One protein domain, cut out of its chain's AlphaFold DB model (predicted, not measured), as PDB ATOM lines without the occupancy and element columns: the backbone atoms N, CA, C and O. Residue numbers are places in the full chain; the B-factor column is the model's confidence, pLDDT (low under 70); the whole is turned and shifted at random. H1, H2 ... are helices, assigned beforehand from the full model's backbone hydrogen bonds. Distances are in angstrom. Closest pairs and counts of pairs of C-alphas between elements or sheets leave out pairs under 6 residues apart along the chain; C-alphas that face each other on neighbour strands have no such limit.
ATOM      1  N   GLU A   7     351.628-266.752 141.426       80.88
ATOM      2  CA  GLU A   7     351.589-267.508 140.166       80.88
ATOM      3  C   GLU A   7     350.340-268.393 140.033       80.88
ATOM      4  O   GLU A   7     349.802-268.528 138.936       80.88
ATOM      5  N   ILE A   8     349.802-268.921 141.141       87.56
ATOM      6  CA  ILE A   8     348.604-269.773 141.103       87.56
ATOM      7  C   ILE A   8     347.355-268.992 140.687       87.56
ATOM      8  O   ILE A   8     346.435-269.572 140.125       87.56
ATOM      9  N   ILE A   9     347.321-267.672 140.912       90.81
ATOM     10  CA  ILE A   9     346.180-266.831 140.535       90.81
ATOM     11  C   ILE A   9     346.035-266.802 139.017       90.81
ATOM     12  O   ILE A   9     344.929-266.986 138.520       90.81
ATOM     13  N   ALA A  10     347.144-266.649 138.289       91.19
ATOM     14  CA  ALA A  10     347.125-266.664 136.832       91.19
ATOM     15  C   ALA A  10     346.641-268.022 136.299       91.19
ATOM     16  O   ALA A  10     345.781-268.068 135.421       91.19
ATOM     17  N   THR A  11     347.124-269.127 136.876       92.50
ATOM     18  CA  THR A  11     346.685-270.482 136.506       92.50
ATOM     19  C   THR A  11     345.197-270.696 136.798       92.50
ATOM     20  O   THR A  11     344.480-271.267 135.979       92.50
ATOM     21  N   VAL A  12     344.698-270.192 137.930       93.62
ATOM     22  CA  VAL A  12     343.274-270.249 138.295       93.62
ATOM     23  C   VAL A  12     342.411-269.440 137.325       93.62
ATOM     24  O   VAL A  12     341.385-269.941 136.867       93.62
ATOM     25  N   GLU A  13     342.806-268.209 136.997       94.12
ATOM     26  CA  GLU A  13     342.099-267.356 136.031       94.12
ATOM     27  C   GLU A  13     342.025-268.024 134.652       94.12
ATOM     28  O   GLU A  13     340.957-268.067 134.038       94.12
ATOM     29  N   GLN A  14     343.128-268.635 134.209       94.50
ATOM     30  CA  GLN A  14     343.183-269.411 132.970       94.50
ATOM     31  C   GLN A  14     342.270-270.643 133.011       94.50
ATOM     32  O   GLN A  14     341.484-270.845 132.085       94.50
ATOM     33  N   ALA A  15     342.323-271.438 134.085       95.50
ATOM     34  CA  ALA A  15     341.513-272.649 134.233       95.50
ATOM     35  C   ALA A  15     340.007-272.349 134.289       95.50
ATOM     36  O   ALA A  15     339.184-273.099 133.760       95.50
ATOM     37  N   LEU A  16     339.627-271.240 134.929       94.12
ATOM     38  CA  LEU A  16     338.229-270.838 135.057       94.12
ATOM     39  C   LEU A  16     337.726-269.998 133.881       94.12
ATOM     40  O   LEU A  16     336.507-269.886 133.736       94.12
ATOM     41  N   GLN A  17     338.633-269.472 133.050       94.75
ATOM     42  CA  GLN A  17     338.366-268.508 131.977       94.75
ATOM     43  C   GLN A  17     337.653-267.248 132.489       94.75
ATOM     44  O   GLN A  17     336.677-266.778 131.904       94.75
ATOM     45  N   ILE A  18     338.131-266.717 133.615       91.88
ATOM     46  CA  ILE A  18     337.611-265.498 134.247       91.88
ATOM     47  C   ILE A  18     338.764-264.593 134.663       91.88
ATOM     48  O   ILE A  18     339.875-265.059 134.893       91.88
ATOM     49  N   GLU A  19     338.466-263.314 134.850       90.81
ATOM     50  CA  GLU A  19     339.349-262.389 135.554       90.81
ATOM     51  C   GLU A  19     338.837-262.208 136.989       90.81
ATOM     52  O   GLU A  19     337.675-261.858 137.210       90.81
ATOM     53  N   LEU A  20     339.692-262.485 137.974       90.19
ATOM     54  CA  LEU A  20     339.380-262.287 139.384       90.19
ATOM     55  C   LEU A  20     339.591-260.817 139.760       90.19
ATOM     56  O   LEU A  20     340.620-260.205 139.460       90.19
ATOM     57  N   TYR A  21     338.648-260.259 140.513       88.75
ATOM     58  CA  TYR A  21     338.796-258.922 141.080       88.75
ATOM     59  C   TYR A  21     339.960-258.873 142.074       88.75
ATOM     60  O   TYR A  21     340.236-259.843 142.784       88.75
ATOM     61  N   ALA A  22     340.591-257.704 142.214       87.31
ATOM     62  CA  ALA A  22     341.698-257.504 143.152       87.31
ATOM     63  C   ALA A  22     341.359-257.954 144.589       87.31
ATOM     64  O   ALA A  22     342.172-258.616 145.230       87.31
ATOM     65  N   CYS A  23     340.138-257.689 145.072       86.75
ATOM     66  CA  CYS A  23     339.712-258.114 146.412       86.75
ATOM     67  C   CYS A  23     339.499-259.638 146.536       86.75
ATOM     68  O   CYS A  23     339.678-260.193 147.616       86.75
ATOM     69  N   GLN A  24     339.167-260.341 145.444       88.75
ATOM     70  CA  GLN A  24     339.094-261.808 145.429       88.75
ATOM     71  C   GLN A  24     340.495-262.426 145.459       88.75
ATOM     72  O   GLN A  24     340.727-263.369 146.213       88.75
ATOM     73  N   LYS A  25     341.427-261.867 144.673       90.00
ATOM     74  CA  LYS A  25     342.844-262.266 144.661       90.00
ATOM     75  C   LYS A  25     343.450-262.120 146.055       90.00
ATOM     76  O   LYS A  25     344.015-263.076 146.581       90.00
ATOM     77  N   ASP A  26     343.253-260.962 146.684       88.12
ATOM     78  CA  ASP A  26     343.731-260.693 148.042       88.12
ATOM     79  C   ASP A  26     343.134-261.664 149.070       88.12
ATOM     80  O   ASP A  26     343.849-262.223 149.897       88.12
ATOM     81  N   TYR A  27     341.840-261.969 148.965       88.62
ATOM     82  CA  TYR A  27     341.220-262.956 149.839       88.62
ATOM     83  C   TYR A  27     341.788-264.363 149.675       88.62
ATOM     84  O   TYR A  27     342.051-265.039 150.676       88.62
ATOM     85  N   ILE A  28     341.983-264.819 148.438       89.56
ATOM     86  CA  ILE A  28     342.553-266.139 148.169       89.56
ATOM     87  C   ILE A  28     343.941-266.222 148.818       89.56
ATOM     88  O   ILE A  28     344.168-267.114 149.637       89.56
ATOM     89  N   LEU A  29     344.801-265.231 148.569       87.62
ATOM     90  CA  LEU A  29     346.191-265.204 149.034       87.62
ATOM     91  C   LEU A  29     346.324-264.973 150.550       87.62
ATOM     92  O   LEU A  29     347.051-265.694 151.228       87.62
ATOM     93  N   ASN A  30     345.600-263.993 151.092       83.94
ATOM     94  CA  ASN A  30     345.831-263.444 152.434       83.94
ATOM     95  C   ASN A  30     344.670-263.693 153.410       83.94
ATOM     96  O   ASN A  30     344.815-263.497 154.613       83.94
ATOM     97  N   GLY A  31     343.509-264.142 152.924       81.62
ATOM     98  CA  GLY A  31     342.323-264.402 153.754       81.62
ATOM     99  C   GLY A  31     341.521-263.157 154.128       81.62
ATOM    100  O   GLY A  31     340.515-263.271 154.824       81.62
ATOM    101  N   TYR A  32     341.921-261.981 153.649       72.62
ATOM    102  CA  TYR A  32     341.218-260.729 153.890       72.62
ATOM    103  C   TYR A  32     340.154-260.510 152.805       72.62
ATOM    104  O   TYR A  32     340.477-260.448 151.626       72.62
ATOM    105  N   LEU A  33     338.870-260.426 153.180       69.19
ATOM    106  CA  LEU A  33     337.763-260.202 152.232       69.19
ATOM    107  C   LEU A  33     337.096-258.824 152.430       69.19
ATOM    108  O   LEU A  33     335.915-258.766 152.784       69.19
ATOM    109  N   PRO A  34     337.772-257.690 152.180       59.28
ATOM    110  CA  PRO A  34     337.154-256.373 152.240       59.28
ATOM    111  C   PRO A  34     336.457-256.044 150.907       59.28
ATOM    112  O   PRO A  34     336.575-254.930 150.413       59.28
ATOM    113  N   CYS A  35     335.755-256.990 150.268       63.06
ATOM    114  CA  CYS A  35     334.875-256.631 149.150       63.06
ATOM    115  C   CYS A  35     333.609-255.998 149.764       63.06
ATOM    116  O   CYS A  35     332.617-256.688 150.063       63.06
ATOM    117  N   THR A  36     333.683-254.701 150.063       59.53
ATOM    118  CA  THR A  36     332.601-253.919 150.663       59.53
ATOM    119  C   THR A  36     331.418-253.804 149.691       59.53
ATOM    120  O   THR A  36     331.553-253.409 148.544       59.53
ATOM    121  N   ASN A  37     330.235-254.179 150.183       54.53
ATOM    122  CA  ASN A  37     328.902-253.763 149.718       54.53
ATOM    123  C   ASN A  37     328.379-254.066 148.305       54.53
ATOM    124  O   ASN A  37     327.261-253.649 148.011       54.53
ATOM    125  N   GLU A  38     329.033-254.877 147.481       54.31
ATOM    126  CA  GLU A  38     328.443-255.240 146.185       54.31
ATOM    127  C   GLU A  38     327.913-256.687 146.174       54.31
ATOM    128  O   GLU A  38     328.641-257.665 146.392       54.31
ATOM    129  N   LYS A  39     326.595-256.834 145.957       56.03
ATOM    130  CA  LYS A  39     325.977-258.120 145.587       56.03
ATOM    131  C   LYS A  39     326.598-258.593 144.265       56.03
ATOM    132  O   LYS A  39     327.029-257.774 143.466       56.03
ATOM    133  N   CYS A  40     326.634-259.907 144.031       63.69
ATOM    134  CA  CYS A  40     327.161-260.498 142.788       63.69
ATOM    135  C   CYS A  40     328.669-260.282 142.529       63.69
ATOM    136  O   CYS A  40     329.129-260.442 141.407       63.69
ATOM    137  N   THR A  41     329.466-260.026 143.568       70.75
ATOM    138  CA  THR A  41     330.935-259.857 143.486       70.75
ATOM    139  C   THR A  41     331.738-261.158 143.399       70.75
ATOM    140  O   THR A  41     332.958-261.134 143.500       70.75
ATOM    141  N   GLY A  42     331.089-262.320 143.271       79.50
ATOM    142  CA  GLY A  42     331.785-263.614 143.206       79.50
ATOM    143  C   GLY A  42     332.458-264.045 144.520       79.50
ATOM    144  O   GLY A  42     333.464-264.747 144.494       79.50
ATOM    145  N   LYS A  43     331.921-263.640 145.681       85.81
ATOM    146  CA  LYS A  43     332.447-264.038 147.006       85.81
ATOM    147  C   LYS A  43     332.515-265.554 147.171       85.81
ATOM    148  O   LYS A  43     333.552-266.075 147.565       85.81
ATOM    149  N   THR A  44     331.445-266.255 146.801       89.50
ATOM    150  CA  THR A  44     331.402-267.721 146.843       89.50
ATOM    151  C   THR A  44     332.437-268.340 145.901       89.50
ATOM    152  O   THR A  44     333.079-269.315 146.267       89.50
ATOM    153  N   THR A  45     332.691-267.745 144.730       92.31
ATOM    154  CA  THR A  45     333.760-268.189 143.817       92.31
ATOM    155  C   THR A  45     335.130-268.109 144.487       92.31
ATOM    156  O   THR A  45     335.847-269.106 144.533       92.31
ATOM    157  N   ALA A  46     335.472-266.958 145.074       91.81
ATOM    158  CA  ALA A  46     336.738-266.774 145.782       91.81
ATOM    159  C   ALA A  46     336.866-267.709 147.000       91.81
ATOM    160  O   ALA A  46     337.940-268.259 147.245       91.81
ATOM    161  N   TYR A  47     335.764-267.936 147.724       92.62
ATOM    162  CA  TYR A  47     335.679-268.911 148.814       92.62
ATOM    163  C   TYR A  47     335.979-270.334 148.336       92.62
ATOM    164  O   TYR A  47     336.869-270.977 148.885       92.62
ATOM    165  N   CYS A  48     335.300-270.808 147.287       95.00
ATOM    166  CA  CYS A  48     335.530-272.130 146.708       95.00
ATOM    167  C   CYS A  48     336.985-272.305 146.250       95.00
ATOM    168  O   CYS A  48     337.602-273.314 146.576       95.00
ATOM    169  N   ILE A  49     337.552-271.312 145.555       94.88
ATOM    170  CA  ILE A  49     338.955-271.345 145.114       94.88
ATOM    171  C   ILE A  49     339.887-271.489 146.319       94.88
ATOM    172  O   ILE A  49     340.714-272.398 146.356       94.88
ATOM    173  N   LYS A  50     339.733-270.632 147.336       93.38
ATOM    174  CA  LYS A  50     340.567-270.689 148.541       93.38
ATOM    175  C   LYS A  50     340.415-272.027 149.264       93.38
ATOM    176  O   LYS A  50     341.417-272.596 149.685       93.38
ATOM    177  N   LEU A  51     339.188-272.530 149.394       94.06
ATOM    178  CA  LEU A  51     338.899-273.804 150.050       94.06
ATOM    179  C   LEU A  51     339.617-274.976 149.362       94.06
ATOM    180  O   LEU A  51     340.146-275.839 150.057       94.06
ATOM    181  N   LEU A  52     339.659-274.984 148.025       95.38
ATOM    182  CA  LEU A  52     340.345-276.011 147.234       95.38
ATOM    183  C   LEU A  52     341.871-275.886 147.270       95.38
ATOM    184  O   LEU A  52     342.551-276.900 147.200       95.38
ATOM    185  N   LEU A  53     342.411-274.670 147.362       93.31
ATOM    186  CA  LEU A  53     343.862-274.435 147.365       93.31
ATOM    187  C   LEU A  53     344.492-274.483 148.763       93.31
ATOM    188  O   LEU A  53     345.710-274.514 148.885       93.31
ATOM    189  N   THR A  54     343.684-274.439 149.823       91.00
ATOM    190  CA  THR A  54     344.188-274.519 151.198       91.00
ATOM    191  C   THR A  54     344.350-275.977 151.601       91.00
ATOM    192  O   THR A  54     343.402-276.754 151.486       91.00
ATOM    193  N   GLU A  55     345.516-276.333 152.135       88.44
ATOM    194  CA  GLU A  55     345.784-277.678 152.639       88.44
ATOM    195  C   GLU A  55     344.840-278.098 153.782       88.44
ATOM    196  O   GLU A  55     344.321-277.277 154.547       88.44
ATOM    197  N   GLY A  56     344.618-279.407 153.909       89.88
ATOM    198  CA  GLY A  56     343.854-280.005 155.002       89.88
ATOM    199  C   GLY A  56     343.183-281.323 154.623       89.88
ATOM    200  O   GLY A  56     343.271-281.786 153.489       89.88
ATOM    201  N   GLU A  57     342.456-281.905 155.580       92.69
ATOM    202  CA  GLU A  57     341.693-283.157 155.412       92.69
ATOM    203  C   GLU A  57     340.754-283.125 154.202       92.69
ATOM    204  O   GLU A  57     340.182-282.074 153.952       92.69
ATOM    205  N   PRO A  58     340.466-284.223 153.492       94.56
ATOM    206  CA  PRO A  58     339.535-284.199 152.361       94.56
ATOM    207  C   PRO A  58     338.214-283.460 152.652       94.56
ATOM    208  O   PRO A  58     337.645-283.566 153.742       94.56
ATOM    209  N   ILE A  59     337.732-282.686 151.678       95.00
ATOM    210  CA  ILE A  59     336.466-281.954 151.767       95.00
ATOM    211  C   ILE A  59     335.327-282.940 151.517       95.00
ATOM    212  O   ILE A  59     335.145-283.427 150.401       95.00
ATOM    213  N   LYS A  60     334.555-283.241 152.558       94.44
ATOM    214  CA  LYS A  60     333.524-284.286 152.534       94.44
ATOM    215  C   LYS A  60     332.153-283.682 152.238       94.44
ATOM    216  O   LYS A  60     331.635-282.902 153.031       94.44
ATOM    217  N   MET A  61     331.555-284.051 151.105       93.38
ATOM    218  CA  MET A  61     330.285-283.501 150.598       93.38
ATOM    219  C   MET A  61     329.297-284.570 150.109       93.38
ATOM    220  O   MET A  61     328.433-284.303 149.273       93.38
ATOM    221  N   TRP A  62     329.388-285.791 150.635       91.00
ATOM    222  CA  TRP A  62     328.455-286.880 150.312       91.00
ATOM    223  C   TRP A  62     327.058-286.727 150.930       91.00
ATOM    224  O   TRP A  62     326.136-287.435 150.537       91.00
ATOM    225  N   SER A  63     326.874-285.821 151.896       88.12
ATOM    226  CA  SER A  63     325.571-285.530 152.507       88.12
ATOM    227  C   SER A  63     325.393-284.038 152.771       88.12
ATOM    228  O   SER A  63     326.365-283.297 152.905       88.12
ATOM    229  N   PHE A  64     324.142-283.582 152.908       84.44
ATOM    230  CA  PHE A  64     323.856-282.182 153.252       84.44
ATOM    231  C   PHE A  64     324.418-281.772 154.615       84.44
ATOM    232  O   PHE A  64     324.785-280.612 154.804       84.44
ATOM    233  N   GLU A  65     324.483-282.704 155.564       86.75
ATOM    234  CA  GLU A  65     325.117-282.480 156.862       86.75
ATOM    235  C   GLU A  65     326.624-282.265 156.693       86.75
ATOM    236  O   GLU A  65     327.139-281.243 157.135       86.75
ATOM    237  N   ALA A  66     327.301-283.139 155.940       86.88
ATOM    238  CA  ALA A  66     328.728-283.007 155.659       86.88
ATOM    239  C   ALA A  66     329.049-281.689 154.928       86.88
ATOM    240  O   ALA A  66     329.950-280.959 155.340       86.88
ATOM    241  N   THR A  67     328.239-281.317 153.929       87.12
ATOM    242  CA  THR A  67     328.369-280.045 153.200       87.12
ATOM    243  C   THR A  67     328.223-278.823 154.113       87.12
ATOM    244  O   THR A  67     328.860-277.803 153.865       87.12
ATOM    245  N   THR A  68     327.443-278.910 155.198       86.38
ATOM    246  CA  THR A  68     327.232-277.781 156.130       86.38
ATOM    247  C   THR A  68     328.531-277.318 156.795       86.38
ATOM    248  O   THR A  68     328.643-276.150 157.151       86.38
ATOM    249  N   ASN A  69     329.539-278.188 156.888       88.31
ATOM    250  CA  ASN A  69     330.847-277.844 157.449       88.31
ATOM    251  C   ASN A  69     331.690-276.929 156.543       88.31
ATOM    252  O   ASN A  69     332.699-276.395 156.997       88.31
ATOM    253  N   TYR A  70     331.303-276.763 155.273       88.94
ATOM    254  CA  TYR A  70     332.115-276.092 154.252       88.94
ATOM    255  C   TYR A  70     331.385-274.983 153.495       88.94
ATOM    256  O   TYR A  70     331.989-274.348 152.643       88.94
ATOM    257  N   ILE A  71     330.092-274.772 153.732       87.00
ATOM    258  CA  ILE A  71     329.370-273.673 153.084       87.00
ATOM    259  C   ILE A  71     329.802-272.331 153.679       87.00
ATOM    260  O   ILE A  71     330.010-272.201 154.884       87.00
ATOM    261  N   ASP A  72     329.865-271.309 152.833       81.19
ATOM    262  CA  ASP A  72     330.160-269.924 153.210       81.19
ATOM    263  C   ASP A  72     329.015-269.255 153.994       81.19
ATOM    264  O   ASP A  72     329.210-268.197 154.596       81.19
ATOM    265  N   VAL A  73     327.828-269.876 154.040       79.25
ATOM    266  CA  VAL A  73     326.640-269.361 154.738       79.25
ATOM    267  C   VAL A  73     326.051-270.420 155.678       79.25
ATOM    268  O   VAL A  73     325.432-271.391 155.244       79.25
ATOM    269  N   SER A  74     326.177-270.210 156.991       67.31
ATOM    270  CA  SER A  74     325.836-271.194 158.035       67.31
ATOM    271  C   SER A  74     324.337-271.499 158.209       67.31
ATOM    272  O   SER A  74     323.989-272.509 158.813       67.31
ATOM    273  N   SER A  75     323.425-270.680 157.667       68.12
ATOM    274  CA  SER A  75     321.957-270.855 157.774       68.12
ATOM    275  C   SER A  75     321.280-271.087 156.420       68.12
ATOM    276  O   SER A  75     320.265-270.477 156.086       68.12
ATOM    277  N   SER A  76     321.868-271.972 155.621       72.12
ATOM    278  CA  SER A  76     321.428-272.255 154.256       72.12
ATOM    279  C   SER A  76     320.455-273.430 154.172       72.12
ATOM    280  O   SER A  76     320.697-274.490 154.750       72.12
ATOM    281  N   GLY A  77     319.377-273.280 153.396       82.44
ATOM    282  CA  GLY A  77     318.458-274.377 153.077       82.44
ATOM    283  C   GLY A  77     319.084-275.442 152.167       82.44
ATOM    284  O   GLY A  77     320.137-275.229 151.566       82.44
ATOM    285  N   VAL A  78     318.409-276.587 152.025       85.06
ATOM    286  CA  VAL A  78     318.875-277.739 151.221       85.06
ATOM    287  C   VAL A  78     319.238-277.339 149.785       85.06
ATOM    288  O   VAL A  78     320.284-277.746 149.285       85.06
ATOM    289  N   ASN A  79     318.439-276.468 149.160       87.06
ATOM    290  CA  ASN A  79     318.672-275.997 147.791       87.06
ATOM    291  C   ASN A  79     320.020-275.284 147.630       87.06
ATOM    292  O   ASN A  79     320.719-275.495 146.645       87.06
ATOM    293  N   TYR A  80     320.403-274.459 148.606       88.25
ATOM    294  CA  TYR A  80     321.685-273.765 148.559       88.25
ATOM    295  C   TYR A  80     322.849-274.730 148.786       88.25
ATOM    296  O   TYR A  80     323.872-274.609 148.127       88.25
ATOM    297  N   LYS A  81     322.685-275.725 149.668       90.12
ATOM    298  CA  LYS A  81     323.713-276.752 149.898       90.12
ATOM    299  C   LYS A  81     323.970-277.586 148.641       90.12
ATOM    300  O   LYS A  81     325.128-277.834 148.323       90.12
ATOM    301  N   ASP A  82     322.918-277.989 147.920       90.44
ATOM    302  CA  ASP A  82     323.079-278.706 146.646       90.44
ATOM    303  C   ASP A  82     323.711-277.815 145.571       90.44
ATOM    304  O   ASP A  82     324.666-278.227 144.912       90.44
ATOM    305  N   TRP A  83     323.241-276.567 145.443       92.44
ATOM    306  CA  TRP A  83     323.837-275.597 144.526       92.44
ATOM    307  C   TRP A  83     325.326-275.380 144.815       92.44
ATOM    308  O   TRP A  83     326.140-275.504 143.905       92.44
ATOM    309  N   PHE A  84     325.700-275.132 146.073       93.19
ATOM    310  CA  PHE A  84     327.087-274.924 146.486       93.19
ATOM    311  C   PHE A  84     327.945-276.155 146.195       93.19
ATOM    312  O   PHE A  84     329.033-276.030 145.640       93.19
ATOM    313  N   ARG A  85     327.433-277.354 146.505       93.62
ATOM    314  CA  ARG A  85     328.104-278.625 146.203       93.62
ATOM    315  C   ARG A  85     328.407-278.755 144.711       93.62
ATOM    316  O   ARG A  85     329.541-279.046 144.341       93.62
ATOM    317  N   ARG A  86     327.407-278.521 143.855       94.00
ATOM    318  CA  ARG A  86     327.555-278.564 142.391       94.00
ATOM    319  C   ARG A  86     328.500-277.481 141.879       94.00
ATOM    320  O   ARG A  86     329.318-277.737 141.001       94.00
ATOM    321  N   TYR A  87     328.416-276.287 142.453       95.44
ATOM    322  CA  TYR A  87     329.266-275.168 142.081       95.44
ATOM    323  C   TYR A  87     330.737-275.441 142.418       95.44
ATOM    324  O   TYR A  87     331.592-275.321 141.539       95.44
ATOM    325  N   LEU A  88     331.031-275.923 143.632       96.44
ATOM    326  CA  LEU A  88     332.376-276.360 144.012       96.44
ATOM    327  C   LEU A  88     332.870-277.492 143.102       96.44
ATOM    328  O   LEU A  88     334.010-277.437 142.652       96.44
ATOM    329  N   ALA A  89     332.023-278.479 142.788       96.56
ATOM    330  CA  ALA A  89     332.371-279.575 141.882       96.56
ATOM    331  C   ALA A  89     332.783-279.082 140.491       96.56
ATOM    332  O   ALA A  89     333.767-279.571 139.940       96.56
ATOM    333  N   SER A  90     332.086-278.077 139.954       96.75
ATOM    334  CA  SER A  90     332.433-277.486 138.658       96.75
ATOM    335  C   SER A  90     333.810-276.805 138.670       96.75
ATOM    336  O   SER A  90     334.580-276.957 137.724       96.75
ATOM    337  N   ILE A  91     334.159-276.100 139.755       97.06
ATOM    338  CA  ILE A  91     335.474-275.458 139.922       97.06
ATOM    339  C   ILE A  91     336.553-276.526 140.110       97.06
ATOM    340  O   ILE A  91     337.581-276.483 139.440       97.06
ATOM    341  N   TYR A  92     336.295-277.512 140.971       97.06
ATOM    342  CA  TYR A  92     337.195-278.632 141.227       97.06
ATOM    343  C   TYR A  92     337.530-279.392 139.941       97.06
ATOM    344  O   TYR A  92     338.701-279.624 139.657       97.06
ATOM    345  N   LYS A  93     336.522-279.700 139.113       96.12
ATOM    346  CA  LYS A  93     336.727-280.334 137.807       96.12
ATOM    347  C   LYS A  93     337.638-279.500 136.907       96.12
ATOM    348  O   LYS A  93     338.618-280.028 136.401       96.12
ATOM    349  N   LYS A  94     337.366-278.199 136.763       96.50
ATOM    350  CA  LYS A  94     338.207-277.301 135.955       96.50
ATOM    351  C   LYS A  94     339.650-277.242 136.456       96.50
ATOM    352  O   LYS A  94     340.569-277.147 135.652       96.50
ATOM    353  N   PHE A  95     339.856-277.306 137.772       95.94
ATOM    354  CA  PHE A  95     341.194-277.353 138.358       95.94
ATOM    355  C   PHE A  95     341.904-278.668 138.034       95.94
ATOM    356  O   PHE A  95     343.046-278.627 137.582       95.94
ATOM    357  N   MET A  96     341.224-279.810 138.167       94.69
ATOM    358  CA  MET A  96     341.776-281.107 137.761       94.69
ATOM    359  C   MET A  96     342.124-281.145 136.266       94.69
ATOM    360  O   MET A  96     343.221-281.563 135.911       94.69
ATOM    361  N   ASP A  97     341.224-280.667 135.401       94.81
ATOM    362  CA  ASP A  97     341.424-280.635 133.946       94.81
ATOM    363  C   ASP A  97     342.608-279.724 133.555       94.81
ATOM    364  O   ASP A  97     343.299-279.983 132.570       94.81
ATOM    365  N   ALA A  98     342.874-278.682 134.348       93.69
ATOM    366  CA  ALA A  98     344.022-277.787 134.197       93.69
ATOM    367  C   ALA A  98     345.305-278.287 134.893       93.69
ATOM    368  O   ALA A  98     346.331-277.609 134.831       93.69
ATOM    369  N   GLY A  99     345.269-279.443 135.567       93.81
ATOM    370  CA  GLY A  99     346.409-279.987 136.311       93.81
ATOM    371  C   GLY A  99     346.782-279.193 137.569       93.81
ATOM    372  O   GLY A  99     347.915-279.283 138.035       93.81
ATOM    373  N   ILE A 100     345.853-278.401 138.111       93.19
ATOM    374  CA  ILE A 100     346.044-277.657 139.359       93.19
ATOM    375  C   ILE A 100     345.921-278.632 140.532       93.19
ATOM    376  O   ILE A 100     344.910-279.323 140.677       93.19
ATOM    377  N   GLU A 101     346.931-278.659 141.398       92.25
ATOM    378  CA  GLU A 101     346.868-279.416 142.644       92.25
ATOM    379  C   GLU A 101     345.849-278.785 143.599       92.25
ATOM    380  O   GLU A 101     345.811-277.569 143.802       92.25
ATOM    381  N   THR A 102     344.984-279.622 144.165       94.19
ATOM    382  CA  THR A 102     343.894-279.184 145.035       94.19
ATOM    383  C   THR A 102     343.738-280.130 146.209       94.19
ATOM    384  O   THR A 102     344.027-281.327 146.129       94.19
ATOM    385  N   ARG A 103     343.196-279.602 147.302       94.50
ATOM    386  CA  ARG A 103     342.648-280.400 148.388       94.50
ATOM    387  C   ARG A 103     341.578-281.338 147.831       94.50
ATOM    388  O   ARG A 103     340.623-280.900 147.190       94.50
ATOM    389  N   LYS A 104     341.726-282.631 148.123       94.62
ATOM    390  CA  LYS A 104     340.804-283.680 147.672       94.62
ATOM    391  C   LYS A 104     339.361-283.360 148.077       94.62
ATOM    392  O   LYS A 104     339.109-283.011 149.233       94.62
ATOM    393  N   VAL A 105     338.415-283.559 147.157       95.75
ATOM    394  CA  VAL A 105     336.974-283.417 147.423       95.75
ATOM    395  C   VAL A 105     336.243-284.737 147.197       95.75
ATOM    396  O   VAL A 105     336.377-285.365 146.149       95.75
ATOM    397  N   GLU A 106     335.432-285.142 148.170       95.19
ATOM    398  CA  GLU A 106     334.657-286.385 148.177       95.19
ATOM    399  C   GLU A 106     333.160-286.043 148.120       95.19
ATOM    400  O   GLU A 106     332.510-285.801 149.140       95.19
ATOM    401  N   PHE A 107     332.607-285.984 146.906       94.19
ATOM    402  CA  PHE A 107     331.181-285.751 146.653       94.19
ATOM    403  C   PHE A 107     330.339-287.010 146.856       94.19
ATOM    404  O   PHE A 107     329.136-286.897 147.087       94.19
ATOM    405  N   TYR A 108     330.961-288.185 146.770       93.06
ATOM    406  CA  TYR A 108     330.375-289.491 147.054       93.06
ATOM    407  C   TYR A 108     331.377-290.346 147.834       93.06
ATOM    408  O   TYR A 108     332.580-290.099 147.791       93.06
ATOM    409  N   GLN A 109     330.872-291.330 148.582       88.81
ATOM    410  CA  GLN A 109     331.718-292.237 149.367       88.81
ATOM    411  C   GLN A 109     332.413-293.287 148.493       88.81
ATOM    412  O   GLN A 109     333.489-293.761 148.847       88.81
ATOM    413  N   ASP A 110     331.805-293.653 147.364       92.94
ATOM    414  CA  ASP A 110     332.366-294.592 146.400       92.94
ATOM    415  C   ASP A 110     332.938-293.870 145.169       92.94
ATOM    416  O   ASP A 110     332.401-292.863 144.698       92.94
ATOM    417  N   GLN A 111     334.030-294.418 144.630       90.06
ATOM    418  CA  GLN A 111     334.754-293.811 143.511       90.06
ATOM    419  C   GLN A 111     333.938-293.821 142.209       90.06
ATOM    420  O   GLN A 111     333.993-292.860 141.451       90.06
ATOM    421  N   SER A 112     333.125-294.855 141.962       92.19
ATOM    422  CA  SER A 112     332.278-294.925 140.762       92.19
ATOM    423  C   SER A 112     331.277-293.773 140.678       92.19
ATOM    424  O   SER A 112     331.146-293.143 139.630       92.19
ATOM    425  N   SER A 113     330.588-293.469 141.778       93.38
ATOM    426  CA  SER A 113     329.634-292.361 141.849       93.38
ATOM    427  C   SER A 113     330.338-291.010 141.794       93.38
ATOM    428  O   SER A 113     329.819-290.081 141.174       93.38
ATOM    429  N   GLN A 114     331.524-290.899 142.404       93.12
ATOM    430  CA  GLN A 114     332.378-289.714 142.311       93.12
ATOM    431  C   GLN A 114     332.732-289.409 140.848       93.12
ATOM    432  O   GLN A 114     332.496-288.292 140.382       93.12
ATOM    433  N   ASP A 115     333.244-290.403 140.120       91.81
ATOM    434  CA  ASP A 115     333.654-290.261 138.721       91.81
ATOM    435  C   ASP A 115     332.450-289.982 137.820       91.81
ATOM    436  O   ASP A 115     332.490-289.087 136.977       91.81
ATOM    437  N   PHE A 116     331.343-290.706 138.023       93.75
ATOM    438  CA  PHE A 116     330.106-290.462 137.289       93.75
ATOM    439  C   PHE A 116     329.635-289.017 137.476       93.75
ATOM    440  O   PHE A 116     329.388-288.323 136.494       93.75
ATOM    441  N   PHE A 117     329.568-288.530 138.715       92.38
ATOM    442  CA  PHE A 117     329.133-287.167 139.007       92.38
ATOM    443  C   PHE A 117     330.032-286.109 138.361       92.38
ATOM    444  O   PHE A 117     329.524-285.201 137.708       92.38
ATOM    445  N   LEU A 118     331.354-286.247 138.485       92.31
ATOM    446  CA  LEU A 118     332.312-285.297 137.908       92.31
ATOM    447  C   LEU A 118     332.339-285.319 136.374       92.31
ATOM    448  O   LEU A 118     332.806-284.363 135.759       92.31
ATOM    449  N   ASN A 119     331.845-286.381 135.740       91.50
ATOM    450  CA  ASN A 119     331.704-286.456 134.286       91.50
ATOM    451  C   ASN A 119     330.368-285.901 133.766       91.50
ATOM    452  O   ASN A 119     330.231-285.719 132.561       91.50
ATOM    453  N   HIS A 120     329.405-285.621 134.651       89.75
ATOM    454  CA  HIS A 120     328.053-285.166 134.293       89.75
ATOM    455  C   HIS A 120     327.660-283.840 134.976       89.75
ATOM    456  O   HIS A 120     326.471-283.520 135.057       89.75
TER     457      HIS A 120
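AT A GLANCE: This is residues 7 to 120 of the 121 residues of an uncharacterized protein of Aminipila sp. CBA3637 (UniProt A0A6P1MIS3). One long helix, H5, runs through the middle of a helical domain, with H1 and H3 packed on one side of its later part, H2 packed on the far side of H3, and H6 across H5 on the opposite side. Short H4 packs on the early part of H5, residues 78 to 85, and two long stretches with no named element, residues 31 to 42 and 98 to 110, link H2 to H3 and H5 to H6. The printed part has 114 residues with six named helices, H1 to H6 in that order along the chain, and no named strand; the class is all helix. It is compact, with a radius of gyration of the C-alphas of 14.0 A, and rounded, spanning 38 by 34 by 25 A.

IN THESE COORDINATES: H1, residues 7 to 16, begins at C-alpha 7 (351.589, -267.508, 140.166) and is 14.7 A long from first to last C-alpha. H2 holds residues 22 to 30, over 11.8 A. H3 holds residues 43 to 53, over 15.4 A. H4 is five residues, 64 to 68, over 6.2 A. H5, residues 78 to 97, is the longest at 28.6 A and begins at C-alpha 78 (318.875, -277.739, 151.221). H6, residues 111 to 119, over 12.2 A, ends at C-alpha 119 (331.704, -286.456, 134.286).

HOW THE PARTS SIT: H5 is the hub, touching four other helices. Its residues 91 to 97 touch H1, where the closest C-alphas, of Ala 15 and Lys 94, are 6.0 A apart; the two run opposite ways at a steep tilt of 67 degrees, only just short of about perpendicular. Residues 88 to 92 touch H3, with the C-alphas of Cys 48 and Leu 88 closest at 5.9 A, at a steep tilt of 51 degrees, the same way. Residues 78 to 85 touch H4, closest at the C-alphas of Phe 64 and Lys 81, 6.4 A. Residues 89 to 93 only just touch H6, with 3 pairs of C-alphas within 8 A, the closest those of Lys 93 and Leu 118 at 6.6 A; the lines are about perpendicular, at 85 degrees. H2 touches H3, with the C-alphas of Ile 28 and Lys 50 closest at 5.0 A, the same way at a shallow tilt of 32 degrees, only just short of steep. The helix packing is mostly crossed, few pairs being at a shallow tilt. H2 and H5 are apart. In each of the six helices, every O i to N i+4 pair is within hydrogen-bond range.

THE WHOLE: The C-alphas farthest apart, of Asn 37 and Ser 112, are 42.3 A from each other. The printed part has no cut. The links H2 to H3 and H5 to H6 are long; residues 105 to 106 of the latter pair in parallel with residues 59 to 60. Mean pLDDT of the printed part is 88.0; residues 33 to 40 and 74 to 75 are under 70.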